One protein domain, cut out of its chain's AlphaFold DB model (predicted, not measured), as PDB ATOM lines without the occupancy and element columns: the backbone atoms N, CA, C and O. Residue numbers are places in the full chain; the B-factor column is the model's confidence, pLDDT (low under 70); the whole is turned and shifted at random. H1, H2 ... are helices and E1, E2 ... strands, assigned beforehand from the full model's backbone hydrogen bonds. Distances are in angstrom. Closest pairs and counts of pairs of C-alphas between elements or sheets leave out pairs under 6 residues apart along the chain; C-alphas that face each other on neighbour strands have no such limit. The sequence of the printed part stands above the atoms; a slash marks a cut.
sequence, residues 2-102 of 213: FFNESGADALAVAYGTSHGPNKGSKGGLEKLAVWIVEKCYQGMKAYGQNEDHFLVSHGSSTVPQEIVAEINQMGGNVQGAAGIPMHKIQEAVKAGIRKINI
ATOM      1  N   PHE A   2     -36.790  56.322 -36.986       92.25
ATOM      2  CA  PHE A   2     -35.932  56.676 -35.836       92.25
ATOM      3  C   PHE A   2     -34.432  56.780 -36.165       92.25
ATOM      4  O   PHE A   2     -33.831  57.804 -35.869       92.25
ATOM      5  N   PHE A   3     -33.839  55.775 -36.819       93.88
ATOM      6  CA  PHE A   3     -32.427  55.832 -37.219       93.88
ATOM      7  C   PHE A   3     -32.109  57.008 -38.151       93.88
ATOM      8  O   PHE A   3     -31.140  57.716 -37.920       93.88
ATOM      9  N   ASN A   4     -32.975  57.282 -39.130       89.81
ATOM     10  CA  ASN A   4     -32.807  58.406 -40.056       89.81
ATOM     11  C   ASN A   4     -32.859  59.769 -39.350       89.81
ATOM     12  O   ASN A   4     -32.082  60.655 -39.668       89.81
ATOM     13  N   GLU A   5     -33.774  59.936 -38.393       94.19
ATOM     14  CA  GLU A   5     -33.941  61.214 -37.692       94.19
ATOM     15  C   GLU A   5     -32.891  61.448 -36.607       94.19
ATOM     16  O   GLU A   5     -32.556  62.588 -36.306       94.19
ATOM     17  N   SER A   6     -32.423  60.375 -35.966       95.06
ATOM     18  CA  SER A   6     -31.514  60.473 -34.820       95.06
ATOM     19  C   SER A   6     -30.042  60.359 -35.191       95.06
ATOM     20  O   SER A   6     -29.208  60.837 -34.428       95.06
ATOM     21  N   GLY A   7     -29.715  59.691 -36.302       92.12
ATOM     22  CA  GLY A   7     -28.338  59.314 -36.630       92.12
ATOM     23  C   GLY A   7     -27.726  58.301 -35.654       92.12
ATOM     24  O   GLY A   7     -26.510  58.198 -35.579       92.12
ATOM     25  N   ALA A   8     -28.539  57.596 -34.859       95.25
ATOM     26  CA  ALA A   8     -28.048  56.612 -33.900       95.25
ATOM     27  C   ALA A   8     -27.707  55.272 -34.572       95.25
ATOM     28  O   ALA A   8     -28.509  54.762 -35.342       95.25
ATOM     29  N   ASP A   9     -26.615  54.627 -34.166       95.12
ATOM     30  CA  ASP A   9     -26.221  53.296 -34.672       95.12
ATOM     31  C   ASP A   9     -26.949  52.144 -33.955       95.12
ATOM     32  O   ASP A   9     -27.016  51.007 -34.416       95.12
ATOM     33  N   ALA A  10     -27.519  52.416 -32.780       97.06
ATOM     34  CA  ALA A  10     -28.138  51.400 -31.940       97.06
ATOM     35  C   ALA A  10     -29.522  51.825 -31.452       97.06
ATOM     36  O   ALA A  10     -29.705  52.935 -30.953       97.06
ATOM     37  N   LEU A  11     -30.492  50.912 -31.516       96.88
ATOM     38  CA  LEU A  11     -31.849  51.138 -31.019       96.88
ATOM     39  C   LEU A  11     -32.190  50.157 -29.900       96.88
ATOM     40  O   LEU A  11     -32.300  48.949 -30.116       96.88
ATOM     41  N   ALA A  12     -32.416  50.683 -28.699       97.06
ATOM     42  CA  ALA A  12     -33.007  49.911 -27.615       97.06
ATOM     43  C   ALA A  12     -34.502  49.690 -27.874       97.06
ATOM     44  O   ALA A  12     -35.259  50.644 -28.048       97.06
ATOM     45  N   VAL A  13     -34.933  48.426 -27.881       94.94
ATOM     46  CA  VAL A  13     -36.325  48.058 -28.175       94.94
ATOM     47  C   VAL A  13     -37.038  47.632 -26.899       94.94
ATOM     48  O   VAL A  13     -36.532  46.814 -26.131       94.94
ATOM     49  N   ALA A  14     -38.247  48.147 -26.691       93.06
ATOM     50  CA  ALA A  14     -39.130  47.694 -25.626       93.06
ATOM     51  C   ALA A  14     -39.932  46.470 -26.094       93.06
ATOM     52  O   ALA A  14     -40.814  46.583 -26.939       93.06
ATOM     53  N   TYR A  15     -39.642  45.300 -25.523       92.12
ATOM     54  CA  TYR A  15     -40.341  44.046 -25.844       92.12
ATOM     55  C   TYR A  15     -40.781  43.264 -24.590       92.12
ATOM     56  O   TYR A  15     -40.941  42.044 -24.614       92.12
ATOM     57  N   GLY A  16     -40.995  43.983 -23.482       87.75
ATOM     58  CA  GLY A  16     -41.501  43.434 -22.215       87.75
ATOM     59  C   GLY A  16     -40.445  43.221 -21.125       87.75
ATOM     60  O   GLY A  16     -40.774  42.710 -20.057       87.75
ATOM     61  N   THR A  17     -39.191  43.615 -21.362       86.75
ATOM     62  CA  THR A  17     -38.133  43.595 -20.342       86.75
ATOM     63  C   THR A  17     -38.256  44.778 -19.371       86.75
ATOM     64  O   THR A  17     -38.935  45.767 -19.648       86.75
ATOM     65  N   SER A  18     -37.624  44.675 -18.198       83.31
ATOM     66  CA  SER A  18     -37.582  45.740 -17.184       83.31
ATOM     67  C   SER A  18     -36.276  45.693 -16.386       83.31
ATOM     68  O   SER A  18     -35.599  44.663 -16.339       83.31
ATOM     69  N   HIS A  19     -35.896  46.826 -15.793       82.25
ATOM     70  CA  HIS A  19     -34.720  46.925 -14.927       82.25
ATOM     71  C   HIS A  19     -34.996  46.365 -13.525       82.25
ATOM     72  O   HIS A  19     -36.133  46.361 -13.060       82.25
ATOM     73  N   GLY A  20     -33.928  45.951 -12.842       66.44
ATOM     74  CA  GLY A  20     -33.984  45.455 -11.469       66.44
ATOM     75  C   GLY A  20     -34.165  43.934 -11.349       66.44
ATOM     76  O   GLY A  20     -34.258  43.232 -12.360       66.44
ATOM     77  N   PRO A  21     -34.176  43.425 -10.104       63.16
ATOM     78  CA  PRO A  21     -34.197  41.992  -9.799       63.16
ATOM     79  C   PRO A  21     -35.582  41.346  -9.877       63.16
ATOM     80  O   PRO A  21     -35.661  40.134 -10.016       63.16
ATOM     81  N   ASN A  22     -36.661  42.127  -9.805       72.00
ATOM     82  CA  ASN A  22     -38.033  41.616  -9.734       72.00
ATOM     83  C   ASN A  22     -38.732  41.801 -11.082       72.00
ATOM     84  O   ASN A  22     -39.548  42.709 -11.261       72.00
ATOM     85  N   LYS A  23     -38.381  40.964 -12.059       67.88
ATOM     86  CA  LYS A  23     -38.967  41.025 -13.402       67.88
ATOM     87  C   LYS A  23     -40.212  40.137 -13.487       67.88
ATOM     88  O   LYS A  23     -40.366  39.170 -12.752       67.88
ATOM     89  N   GLY A  24     -41.118  40.457 -14.416       59.34
ATOM     90  CA  GLY A  24     -42.263  39.593 -14.742       59.34
ATOM     91  C   GLY A  24     -43.574  39.876 -13.993       59.34
ATOM     92  O   GLY A  24     -44.558  39.184 -14.248       59.34
ATOM     93  N   SER A  25     -43.660  40.922 -13.165       55.00
ATOM     94  CA  SER A  25     -44.883  41.297 -12.423       55.00
ATOM     95  C   SER A  25     -46.108  41.634 -13.297       55.00
ATOM     96  O   SER A  25     -47.231  41.611 -12.804       55.00
ATOM     97  N   LYS A  26     -45.927  41.905 -14.600       52.56
ATOM     98  CA  LYS A  26     -47.005  42.265 -15.552       52.56
ATOM     99  C   LYS A  26     -47.328  41.202 -16.611       52.56
ATOM    100  O   LYS A  26     -47.991  41.503 -17.599       52.56
ATOM    101  N   GLY A  27     -46.886  39.959 -16.434       53.69
ATOM    102  CA  GLY A  27     -47.199  38.909 -17.411       53.69
ATOM    103  C   GLY A  27     -46.443  37.597 -17.260       53.69
ATOM    104  O   GLY A  27     -46.781  36.644 -17.951       53.69
ATOM    105  N   GLY A  28     -45.479  37.510 -16.350       62.97
ATOM    106  CA  GLY A  28     -44.559  36.386 -16.267       62.97
ATOM    107  C   GLY A  28     -43.386  36.543 -17.233       62.97
ATOM    108  O   GLY A  28     -43.472  37.205 -18.268       62.97
ATOM    109  N   LEU A  29     -42.272  35.924 -16.869       68.56
ATOM    110  CA  LEU A  29     -40.994  36.039 -17.569       68.56
ATOM    111  C   LEU A  29     -40.980  35.379 -18.961       68.56
ATOM    112  O   LEU A  29     -40.116  35.677 -19.781       68.56
ATOM    113  N   GLU A  30     -41.971  34.531 -19.242       76.38
ATOM    114  CA  GLU A  30     -42.157  33.847 -20.528       76.38
ATOM    115  C   GLU A  30     -42.878  34.698 -21.586       76.38
ATOM    116  O   GLU A  30     -42.824  34.378 -22.772       76.38
ATOM    117  N   LYS A  31     -43.547  35.795 -21.197       79.00
ATOM    118  CA  LYS A  31     -44.381  36.604 -22.111       79.00
ATOM    119  C   LYS A  31     -43.623  37.724 -22.830       79.00
ATOM    120  O   LYS A  31     -44.223  38.733 -23.200       79.00
ATOM    121  N   LEU A  32     -42.315  37.577 -23.033       86.19
ATOM    122  CA  LEU A  32     -41.549  38.557 -23.802       86.19
ATOM    123  C   LEU A  32     -42.020  38.582 -25.259       86.19
ATOM    124  O   LEU A  32     -42.120  37.552 -25.924       86.19
ATOM    125  N   ALA A  33     -42.289  39.783 -25.763       91.75
ATOM    126  CA  ALA A  33     -42.824  40.020 -27.095       91.75
ATOM    127  C   ALA A  33     -41.702  40.002 -28.147       91.75
ATOM    128  O   ALA A  33     -41.472  40.987 -28.842       91.75
ATOM    129  N   VAL A  34     -40.982  38.881 -28.259       93.75
ATOM    130  CA  VAL A  34     -39.824  38.732 -29.166       93.75
ATOM    131  C   VAL A  34     -40.185  39.040 -30.627       93.75
ATOM    132  O   VAL A  34     -39.358  39.564 -31.367       93.75
ATOM    133  N   TRP A  35     -41.442  38.829 -31.028       94.88
ATOM    134  CA  TRP A  35     -41.947  39.215 -32.349       94.88
ATOM    135  C   TRP A  35     -41.779  40.717 -32.656       94.88
ATOM    136  O   TRP A  35     -41.640  41.083 -33.819       94.88
ATOM    137  N   ILE A  36     -41.743  41.597 -31.644       95.75
ATOM    138  CA  ILE A  36     -41.452  43.030 -31.825       95.75
ATOM    139  C   ILE A  36     -40.013  43.212 -32.311       95.75
ATOM    140  O   ILE A  36     -39.785  43.948 -33.267       95.75
ATOM    141  N   VAL A  37     -39.052  42.505 -31.704       97.00
ATOM    142  CA  VAL A  37     -37.643  42.519 -32.134       97.00
ATOM    143  C   VAL A  37     -37.539  42.059 -33.585       97.00
ATOM    144  O   VAL A  37     -36.895  42.722 -34.393       97.00
ATOM    145  N   GLU A  38     -38.225  40.966 -33.929       97.06
ATOM    146  CA  GLU A  38     -38.237  40.443 -35.294       97.06
ATOM    147  C   GLU A  38     -38.803  41.468 -36.288       97.06
ATOM    148  O   GLU A  38     -38.212  41.696 -37.342       97.06
ATOM    149  N   LYS A  39     -39.914  42.137 -35.951       97.12
ATOM    150  CA  LYS A  39     -40.512  43.178 -36.801       97.12
ATOM    151  C   LYS A  39     -39.603  44.393 -36.961       97.12
ATOM    152  O   LYS A  39     -39.462  44.888 -38.078       97.12
ATOM    153  N   CYS A  40     -38.947  44.834 -35.889       96.50
ATOM    154  CA  CYS A  40     -37.943  45.894 -35.958       96.50
ATOM    155  C   CYS A  40     -36.792  45.501 -36.892       96.50
ATOM    156  O   CYS A  40     -36.441  46.272 -37.782       96.50
ATOM    157  N   TYR A  41     -36.256  44.287 -36.750       96.81
ATOM    158  CA  TYR A  41     -35.145  43.813 -37.573       96.81
ATOM    159  C   TYR A  41     -35.541  43.589 -39.043       96.81
ATOM    160  O   TYR A  41     -34.771  43.893 -39.951       96.81
ATOM    161  N   GLN A  42     -36.761  43.110 -39.312       96.19
ATOM    162  CA  GLN A  42     -37.326  43.049 -40.668       96.19
ATOM    163  C   GLN A  42     -37.400  44.444 -41.300       96.19
ATOM    164  O   GLN A  42     -37.003  44.605 -42.451       96.19
ATOM    165  N   GLY A  43     -37.851  45.445 -40.537       94.56
ATOM    166  CA  GLY A  43     -37.849  46.843 -40.959       94.56
ATOM    167  C   GLY A  43     -36.442  47.338 -41.285       94.56
ATOM    168  O   GLY A  43     -36.220  47.822 -42.386       94.56
ATOM    169  N   MET A  44     -35.477  47.135 -40.383       95.12
ATOM    170  CA  MET A  44     -34.071  47.496 -40.618       95.12
ATOM    171  C   MET A  44     -33.547  46.925 -41.938       95.12
ATOM    172  O   MET A  44     -33.030  47.673 -42.761       95.12
ATOM    173  N   LYS A  45     -33.765  45.627 -42.191       95.00
ATOM    174  CA  LYS A  45     -33.361  44.980 -43.450       95.00
ATOM    175  C   LYS A  45     -34.036  45.582 -44.679       95.00
ATOM    176  O   LYS A  45     -33.382  45.772 -45.697       95.00
ATOM    177  N   ALA A  46     -35.330  45.892 -44.598       94.88
ATOM    178  CA  ALA A  46     -36.066  46.486 -45.714       94.88
ATOM    179  C   ALA A  46     -35.529  47.873 -46.116       94.88
ATOM    180  O   ALA A  46     -35.697  48.275 -47.263       94.88
ATOM    181  N   TYR A  47     -34.867  48.575 -45.192       92.12
ATOM    182  CA  TYR A  47     -34.228  49.872 -45.424       92.12
ATOM    183  C   TYR A  47     -32.694  49.792 -45.545       92.12
ATOM    184  O   TYR A  47     -32.047  50.833 -45.581       92.12
ATOM    185  N   GLY A  48     -32.102  48.591 -45.597       92.94
ATOM    186  CA  GLY A  48     -30.646  48.411 -45.699       92.94
ATOM    187  C   GLY A  48     -29.858  48.782 -44.435       92.94
ATOM    188  O   GLY A  48     -28.657  48.986 -44.508       92.94
ATOM    189  N   GLN A  49     -30.511  48.862 -43.274       92.00
ATOM    190  CA  GLN A  49     -29.928  49.304 -41.998       92.00
ATOM    191  C   GLN A  49     -29.548  48.119 -41.100       92.00
ATOM    192  O   GLN A  49     -29.862  48.106 -39.916       92.00
ATOM    193  N   ASN A  50     -29.004  47.037 -41.654       89.81
ATOM    194  CA  ASN A  50     -28.743  45.801 -40.897       89.81
ATOM    195  C   ASN A  50     -27.273  45.365 -40.894       89.81
ATOM    196  O   ASN A  50     -26.995  44.244 -40.459       89.81
ATOM    197  N   GLU A  51     -26.377  46.210 -41.401       88.31
ATOM    198  CA  GLU A  51     -24.925  45.989 -41.403       88.31
ATOM    199  C   GLU A  51     -24.236  46.836 -40.328       88.31
ATOM    200  O   GLU A  51     -23.441  46.317 -39.549       88.31
ATOM    201  N   ASP A  52     -24.612  48.109 -40.239       88.50
ATOM    202  CA  ASP A  52     -24.036  49.149 -39.382       88.50
ATOM    203  C   ASP A  52     -24.949  49.562 -38.213       88.50
ATOM    204  O   ASP A  52     -24.479  50.177 -37.262       88.50
ATOM    205  N   HIS A  53     -26.228  49.165 -38.233       94.62
ATOM    206  CA  HIS A  53     -27.166  49.425 -37.141       94.62
ATOM    207  C   HIS A  53     -27.573  48.154 -36.386       94.62
ATOM    208  O   HIS A  53     -27.696  47.063 -36.953       94.62
ATOM    209  N   PHE A  54     -27.858  48.282 -35.086       96.00
ATOM    210  CA  PHE A  54     -28.157  47.132 -34.223       96.00
ATOM    211  C   PHE A  54     -29.258  47.380 -33.189       96.00
ATOM    212  O   PHE A  54     -29.459  48.479 -32.676       96.00
ATOM    213  N   LEU A  55     -29.966  46.305 -32.828       97.81
ATOM    214  CA  LEU A  55     -30.966  46.332 -31.763       97.81
ATOM    215  C   LEU A  55     -30.347  45.969 -30.407       97.81
ATOM    216  O   LEU A  55     -29.542  45.037 -30.291       97.81
ATOM    217  N   VAL A  56     -30.776  46.679 -29.367       98.12
ATOM    218  CA  VAL A  56     -30.288  46.539 -27.991       98.12
ATOM    219  C   VAL A  56     -31.409  46.045 -27.077       98.12
ATOM    220  O   VAL A  56     -32.523  46.571 -27.090       98.12
ATOM    221  N   SER A  57     -31.102  45.050 -26.246       96.75
ATOM    222  CA  SER A  57     -31.973  44.568 -25.176       96.75
ATOM    223  C   SER A  57     -31.526  45.149 -23.834       96.75
ATOM    224  O   SER A  57     -30.395  44.938 -23.390       96.75
ATOM    225  N   HIS A  58     -32.413  45.915 -23.198       95.25
ATOM    226  CA  HIS A  58     -32.223  46.444 -21.847       95.25
ATOM    227  C   HIS A  58     -32.859  45.529 -20.804       95.25
ATOM    228  O   HIS A  58     -33.825  44.822 -21.087       95.25
ATOM    229  N   GLY A  59     -32.358  45.604 -19.566       91.00
ATOM    230  CA  GLY A  59     -32.959  44.899 -18.438       91.00
ATOM    231  C   GLY A  59     -32.956  43.387 -18.640       91.00
ATOM    232  O   GLY A  59     -33.962  42.736 -18.373       91.00
ATOM    233  N   SER A  60     -31.844  42.817 -19.108       93.31
ATOM    234  CA  SER A  60     -31.806  41.442 -19.625       93.31
ATOM    235  C   SER A  60     -31.213  40.413 -18.664       93.31
ATOM    236  O   SER A  60     -31.222  39.235 -18.976       93.31
ATOM    237  N   SER A  61     -30.745  40.838 -17.485       94.31
ATOM    238  CA  SER A  61     -30.271  39.960 -16.400       94.31
ATOM    239  C   SER A  61     -31.167  38.745 -16.127       94.31
ATOM    240  O   SER A  61     -32.399  38.882 -16.096       94.31
ATOM    241  N   THR A  62     -30.546  37.587 -15.909       93.31
ATOM    242  CA  THR A  62     -31.215  36.295 -15.701       93.31
ATOM    243  C   THR A  62     -31.613  36.050 -14.250       93.31
ATOM    244  O   THR A  62     -32.553  35.297 -14.015       93.31
ATOM    245  N   VAL A  63     -30.974  36.743 -13.298       93.31
ATOM    246  CA  VAL A  63     -31.153  36.605 -11.843       93.31
ATOM    247  C   VAL A  63     -31.019  35.130 -11.423       93.31
ATOM    248  O   VAL A  63     -32.028  34.470 -11.145       93.31
ATOM    249  N   PRO A  64     -29.782  34.591 -11.412       93.44
ATOM    250  CA  PRO A  64     -29.526  33.186 -11.099       93.44
ATOM    251  C   PRO A  64     -30.045  32.822  -9.703       93.44
ATOM    252  O   PRO A  64     -29.668  33.443  -8.706       93.44
ATOM    253  N   GLN A  65     -30.939  31.837  -9.630       93.81
ATOM    254  CA  GLN A  65     -31.629  31.480  -8.385       93.81
ATOM    255  C   GLN A  65     -30.693  30.795  -7.389       93.81
ATOM    256  O   GLN A  65     -30.866  30.938  -6.184       93.81
ATOM    257  N   GLU A  66     -29.669  30.113  -7.887       95.44
ATOM    258  CA  GLU A  66     -28.582  29.549  -7.103       95.44
ATOM    259  C   GLU A  66     -27.808  30.631  -6.335       95.44
ATOM    260  O   GLU A  66     -27.544  30.457  -5.149       95.44
ATOM    261  N   ILE A  67     -27.551  31.793  -6.951       96.56
ATOM    262  CA  ILE A  67     -26.871  32.919  -6.292       96.56
ATOM    263  C   ILE A  67     -27.807  33.591  -5.277       96.56
ATOM    264  O   ILE A  67     -27.382  33.966  -4.187       96.56
ATOM    265  N   VAL A  68     -29.099  33.722  -5.596       96.19
ATOM    266  CA  VAL A  68     -30.104  34.226  -4.640       96.19
ATOM    267  C   VAL A  68     -30.196  33.309  -3.414       96.19
ATOM    268  O   VAL A  68     -30.241  33.789  -2.280       96.19
ATOM    269  N   ALA A  69     -30.190  31.990  -3.625       97.25
ATOM    270  CA  ALA A  69     -30.190  31.007  -2.551       97.25
ATOM    271  C   ALA A  69     -28.907  31.080  -1.711       97.25
ATOM    272  O   ALA A  69     -29.004  31.071  -0.487       97.25
ATOM    273  N   GLU A  70     -27.739  31.215  -2.344       97.69
ATOM    274  CA  GLU A  70     -26.454  31.415  -1.662       97.69
ATOM    275  C   GLU A  70     -26.489  32.657  -0.760       97.69
ATOM    276  O   GLU A  70     -26.202  32.563   0.432       97.69
ATOM    277  N   ILE A  71     -26.942  33.806  -1.278       98.00
ATOM    278  CA  ILE A  71     -27.094  35.037  -0.485       98.00
ATOM    279  C   ILE A  71     -27.969  34.793   0.750       98.00
ATOM    280  O   ILE A  71     -27.620  35.225   1.849       98.00
ATOM    281  N   ASN A  72     -29.096  34.100   0.581       97.88
ATOM    282  CA  ASN A  72     -30.027  33.810   1.672       97.88
ATOM    283  C   ASN A  72     -29.454  32.823   2.701       97.88
ATOM    284  O   ASN A  72     -29.740  32.961   3.890       97.88
ATOM    285  N   GLN A  73     -28.626  31.866   2.275       97.75
ATOM    286  CA  GLN A  73     -27.903  30.962   3.177       97.75
ATOM    287  C   GLN A  73     -26.868  31.721   4.020       97.75
ATOM    288  O   GLN A  73     -26.725  31.438   5.206       97.75
ATOM    289  N   MET A  74     -26.230  32.745   3.448       97.44
ATOM    290  CA  MET A  74     -25.218  33.583   4.107       97.44
ATOM    291  C   MET A  74     -25.822  34.815   4.808       97.44
ATOM    292  O   MET A  74     -25.279  35.921   4.787       97.44
ATOM    293  N   GLY A  75     -27.005  34.644   5.405       95.12
ATOM    294  CA  GLY A  75     -27.654  35.666   6.230       95.12
ATOM    295  C   GLY A  75     -28.403  36.764   5.466       95.12
ATOM    296  O   GLY A  75     -28.956  37.663   6.102       95.12
ATOM    297  N   GLY A  76     -28.492  36.707   4.136       97.06
ATOM    298  CA  GLY A  76     -29.348  37.593   3.343       97.06
ATOM    299  C   GLY A  76     -30.852  37.336   3.532       97.06
ATOM    300  O   GLY A  76     -31.270  36.450   4.281       97.06
ATOM    301  N   ASN A  77     -31.677  38.156   2.881       96.56
ATOM    302  CA  ASN A  77     -33.131  38.002   2.784       96.56
ATOM    303  C   ASN A  77     -33.659  38.597   1.465       96.56
ATOM    304  O   ASN A  77     -34.435  39.551   1.444       96.56
ATOM    305  N   VAL A  78     -33.200  38.047   0.348       94.12
ATOM    306  CA  VAL A  78     -33.630  38.410  -1.001       94.12
ATOM    307  C   VAL A  78     -34.864  37.588  -1.361       94.12
ATOM    308  O   VAL A  78     -34.802  36.360  -1.452       94.12
ATOM    309  N   GLN A  79     -35.989  38.269  -1.579       89.62
ATOM    310  CA  GLN A  79     -37.278  37.650  -1.891       89.62
ATOM    311  C   GLN A  79     -37.827  38.150  -3.228       89.62
ATOM    312  O   GLN A  79     -37.654  39.312  -3.588       89.62
ATOM    313  N   GLY A  80     -38.515  37.270  -3.961       84.44
ATOM    314  CA  GLY A  80     -39.207  37.625  -5.207       84.44
ATOM    315  C   GLY A  80     -38.299  37.964  -6.397       84.44
ATOM    316  O   GLY A  80     -38.813  38.338  -7.451       84.44
ATOM    317  N   ALA A  81     -36.979  37.815  -6.247       87.38
ATOM    318  CA  ALA A  81     -36.007  38.076  -7.298       87.38
ATOM    319  C   ALA A  81     -36.124  37.028  -8.411       87.38
ATOM    320  O   ALA A  81     -35.879  35.841  -8.199       87.38
ATOM    321  N   ALA A  82     -36.486  37.474  -9.609       87.56
ATOM    322  CA  ALA A  82     -36.668  36.633 -10.779       87.56
ATOM    323  C   ALA A  82     -36.290  37.413 -12.046       87.56
ATOM    324  O   ALA A  82     -36.700  38.560 -12.242       87.56
ATOM    325  N   GLY A  83     -35.493  36.793 -12.913       89.62
ATOM    326  CA  GLY A  83     -34.914  37.427 -14.094       89.62
ATOM    327  C   GLY A  83     -35.345  36.758 -15.388       89.62
ATOM    328  O   GLY A  83     -36.197  35.881 -15.397       89.62
ATOM    329  N   ILE A  84     -34.796  37.207 -16.516       91.44
ATOM    330  CA  ILE A  84     -35.224  36.703 -17.823       91.44
ATOM    331  C   ILE A  84     -34.648  35.297 -18.066       91.44
ATOM    332  O   ILE A  84     -33.431  35.127 -17.978       91.44
ATOM    333  N   PRO A  85     -35.474  34.305 -18.445       91.62
ATOM    334  CA  PRO A  85     -35.004  32.985 -18.821       91.62
ATOM    335  C   PRO A  85     -34.002  33.044 -19.974       91.62
ATOM    336  O   PRO A  85     -34.213  33.744 -20.969       91.62
ATOM    337  N   MET A  86     -32.929  32.261 -19.869       93.88
ATOM    338  CA  MET A  86     -31.849  32.262 -20.860       93.88
ATOM    339  C   MET A  86     -32.357  31.987 -22.283       93.88
ATOM    340  O   MET A  86     -31.953  32.675 -23.221       93.88
ATOM    341  N   HIS A  87     -33.288  31.039 -22.459       93.94
ATOM    342  CA  HIS A  87     -33.834  30.712 -23.782       93.94
ATOM    343  C   HIS A  87     -34.543  31.904 -24.427       93.94
ATOM    344  O   HIS A  87     -34.421  32.088 -25.633       93.94
ATOM    345  N   LYS A  88     -35.203  32.769 -23.648       93.81
ATOM    346  CA  LYS A  88     -35.841  33.984 -24.173       93.81
ATOM    347  C   LYS A  88     -34.845  35.037 -24.628       93.81
ATOM    348  O   LYS A  88     -35.085  35.720 -25.624       93.81
ATOM    349  N   ILE A  89     -33.711  35.159 -23.943       94.94
ATOM    350  CA  ILE A  89     -32.623  36.026 -24.408       94.94
ATOM    351  C   ILE A  89     -32.068  35.479 -25.726       94.94
ATOM    352  O   ILE A  89     -31.899  36.232 -26.681       94.94
ATOM    353  N   GLN A  90     -31.866  34.163 -25.822       96.38
ATOM    354  CA  GLN A  90     -31.398  33.511 -27.049       96.38
ATOM    355  C   GLN A  90     -32.397  33.638 -28.211       96.38
ATOM    356  O   GLN A  90     -31.981  33.860 -29.346       96.38
ATOM    357  N   GLU A  91     -33.704  33.543 -27.951       95.94
ATOM    358  CA  GLU A  91     -34.752  33.855 -28.932       95.94
ATOM    359  C   GLU A  91     -34.618  35.301 -29.441       95.94
ATOM    360  O   GLU A  91     -34.628  35.530 -30.650       95.94
ATOM    361  N   ALA A  92     -34.409  36.276 -28.548       96.00
ATOM    362  CA  ALA A  92     -34.224  37.676 -28.927       96.00
ATOM    363  C   ALA A  92     -32.933  37.916 -29.738       96.00
ATOM    364  O   ALA A  92     -32.941  38.694 -30.695       96.00
ATOM    365  N   VAL A  93     -31.835  37.218 -29.417       97.00
ATOM    366  CA  VAL A  93     -30.590  37.242 -30.216       97.00
ATOM    367  C   VAL A  93     -30.836  36.719 -31.628       97.00
ATOM    368  O   VAL A  93     -30.409  37.343 -32.601       97.00
ATOM    369  N   LYS A  94     -31.559  35.599 -31.760       96.62
ATOM    370  CA  LYS A  94     -31.945  35.042 -33.067       96.62
ATOM    371  C   LYS A  94     -32.840  36.005 -33.854       96.62
ATOM    372  O   LYS A  94     -32.708  36.081 -35.071       96.62
ATOM    373  N   ALA A  95     -33.703  36.754 -33.168       96.88
ATOM    374  CA  ALA A  95     -34.615  37.716 -33.781       96.88
ATOM    375  C   ALA A  95     -33.940  39.020 -34.248       96.88
ATOM    376  O   ALA A  95     -34.498  39.703 -35.105       96.88
ATOM    377  N   GLY A  96     -32.759  39.369 -33.719       96.00
ATOM    378  CA  GLY A  96     -31.994  40.536 -34.180       96.00
ATOM    379  C   GLY A  96     -31.299  41.366 -33.096       96.00
ATOM    380  O   GLY A  96     -30.623  42.332 -33.441       96.00
ATOM    381  N   ILE A  97     -31.422  41.026 -31.806       97.56
ATOM    382  CA  ILE A  97     -30.654  41.704 -30.746       97.56
ATOM    383  C   ILE A  97     -29.155  41.418 -30.911       97.56
ATOM    384  O   ILE A  97     -28.749  40.261 -31.037       97.56
ATOM    385  N   ARG A  98     -28.329  42.470 -30.848       96.19
ATOM    386  CA  ARG A  98     -26.854  42.388 -30.925       96.19
ATOM    387  C   ARG A  98     -26.126  42.933 -29.699       96.19
ATOM    388  O   ARG A  98     -24.948  42.646 -29.525       96.19
ATOM    389  N   LYS A  99     -26.824  43.643 -28.809       97.44
ATOM    390  CA  LYS A  99     -26.296  44.087 -27.512       97.44
ATOM    391  C   LYS A  99     -27.279  43.744 -26.399       97.44
ATOM    392  O   LYS A  99     -28.455  44.091 -26.484       97.44
ATOM    393  N   ILE A 100     -26.798  43.070 -25.359       97.56
ATOM    394  CA  ILE A 100     -27.600  42.627 -24.213       97.56
ATOM    395  C   ILE A 100     -27.039  43.279 -22.955       97.56
ATOM    396  O   ILE A 100     -25.863  43.107 -22.643       97.56
ATOM    397  N   ASN A 101     -27.875  44.006 -22.218       96.81
ATOM    398  CA  ASN A 101     -27.452  44.641 -20.974       96.81
ATOM    399  C   ASN A 101     -27.708  43.703 -19.783       96.81
ATOM    400  O   ASN A 101     -28.862  43.426 -19.436       96.81
ATOM    401  N   ILE A 102     -26.626  43.276 -19.131       96.00
ATOM    402  CA  ILE A 102     -26.621  42.465 -17.910       96.00
ATOM    403  C   ILE A 102     -25.978  43.285 -16.792       96.00
ATOM    404  O   ILE A 102     -24.906  43.845 -16.983       96.00
TER     405      ILE A 102
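What this domain is: This is residues 2 to 102 of the 213 residues of a protein of bacterium (UniProt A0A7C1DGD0). A small, narrow wall of three short parallel strands, E1, E2 and E3, has two helices, H2 and H4, running the same way over one of its faces. Beyond one end of this body an arm with H3 makes much of the length, and residues 70 to 75 stick out free; short H1 lies at the far end from it. The printed part has 101 residues, with four named helices and three named strands in the order H1 E1 H2 E2 H3 H4 E3; the sheet's order is E1 E2 E3. The class is mixed, helices and strands, with 48 residues in named elements, under half. The whole is loose, a rod with a radius of gyration of the C-alphas of 16.0 A and spans of 53 by 22 by 20 A.

How they stand to each other: Begin at H1, residues 2 to 6, which is not on the sheet; its closest C-alpha to E1, residues 10 to 12, is that of Phe 3, 7.8 A from that of Leu 11. E1 is the parallel neighbour of E2, residues 54 to 57, at 28 degrees, with N 11 and O 54 at 2.9 A, within hydrogen-bond range. Between them in the chain comes H2, residues 34 to 46, on the sheet at a height of 9.5 A, over E2 and only just over E3, residues 97 to 100, where 3 of its C-alphas fall. E1, H2 and E2 make a strand-helix-strand unit, two parallel neighbour strands with a helix between, its crossover right-handed. H3, residues 65 to 73, is not on the sheet and is apart from H4, residues 86 to 95. H4 is on the same face of the sheet as H2, at a height of 9.9 A over the sheet; it lies over E3 and runs along the strands, at 4 degrees to E3 on the local plane. H2 and H4 touch, the closest C-alphas being those of Glu 38 and Ala 95, 4.8 A apart, at a shallow tilt of 21 degrees, the same way. E2, H3, H4 and E3 make a second such unit, also right-handed; E2 and E3 are parallel at 44 degrees, with N 57 and O 99 at 2.8 A. In H1, H2, H3 and H4 every O i to N i+4 pair is within hydrogen-bond range.

Where its parts are: Find C-alpha 2 at (-35.932, 56.676, -35.836), where H1 begins; it is 5.9 A long, and E1 6.7 A. H2 runs 18.7 A from C-alpha 34 at (-39.824, 38.732, -29.166), and E2 10.1 A. H3 is 12.2 A long, H4 14.3 A, and E3 7.3 A, ending at C-alpha 100, (-27.600, 42.627, -24.213).

The domain as a whole: Look for the two C-alphas farthest apart at Tyr 47 and Gly 75, 54.0 A. The printed part has no cut; the links E1 to H2, 21 residues, and H3 to H4, 12 residues, are long. The mean pLDDT of the printed part is 90.5, and residues 20 to 21 and 23 to 29 are under 70.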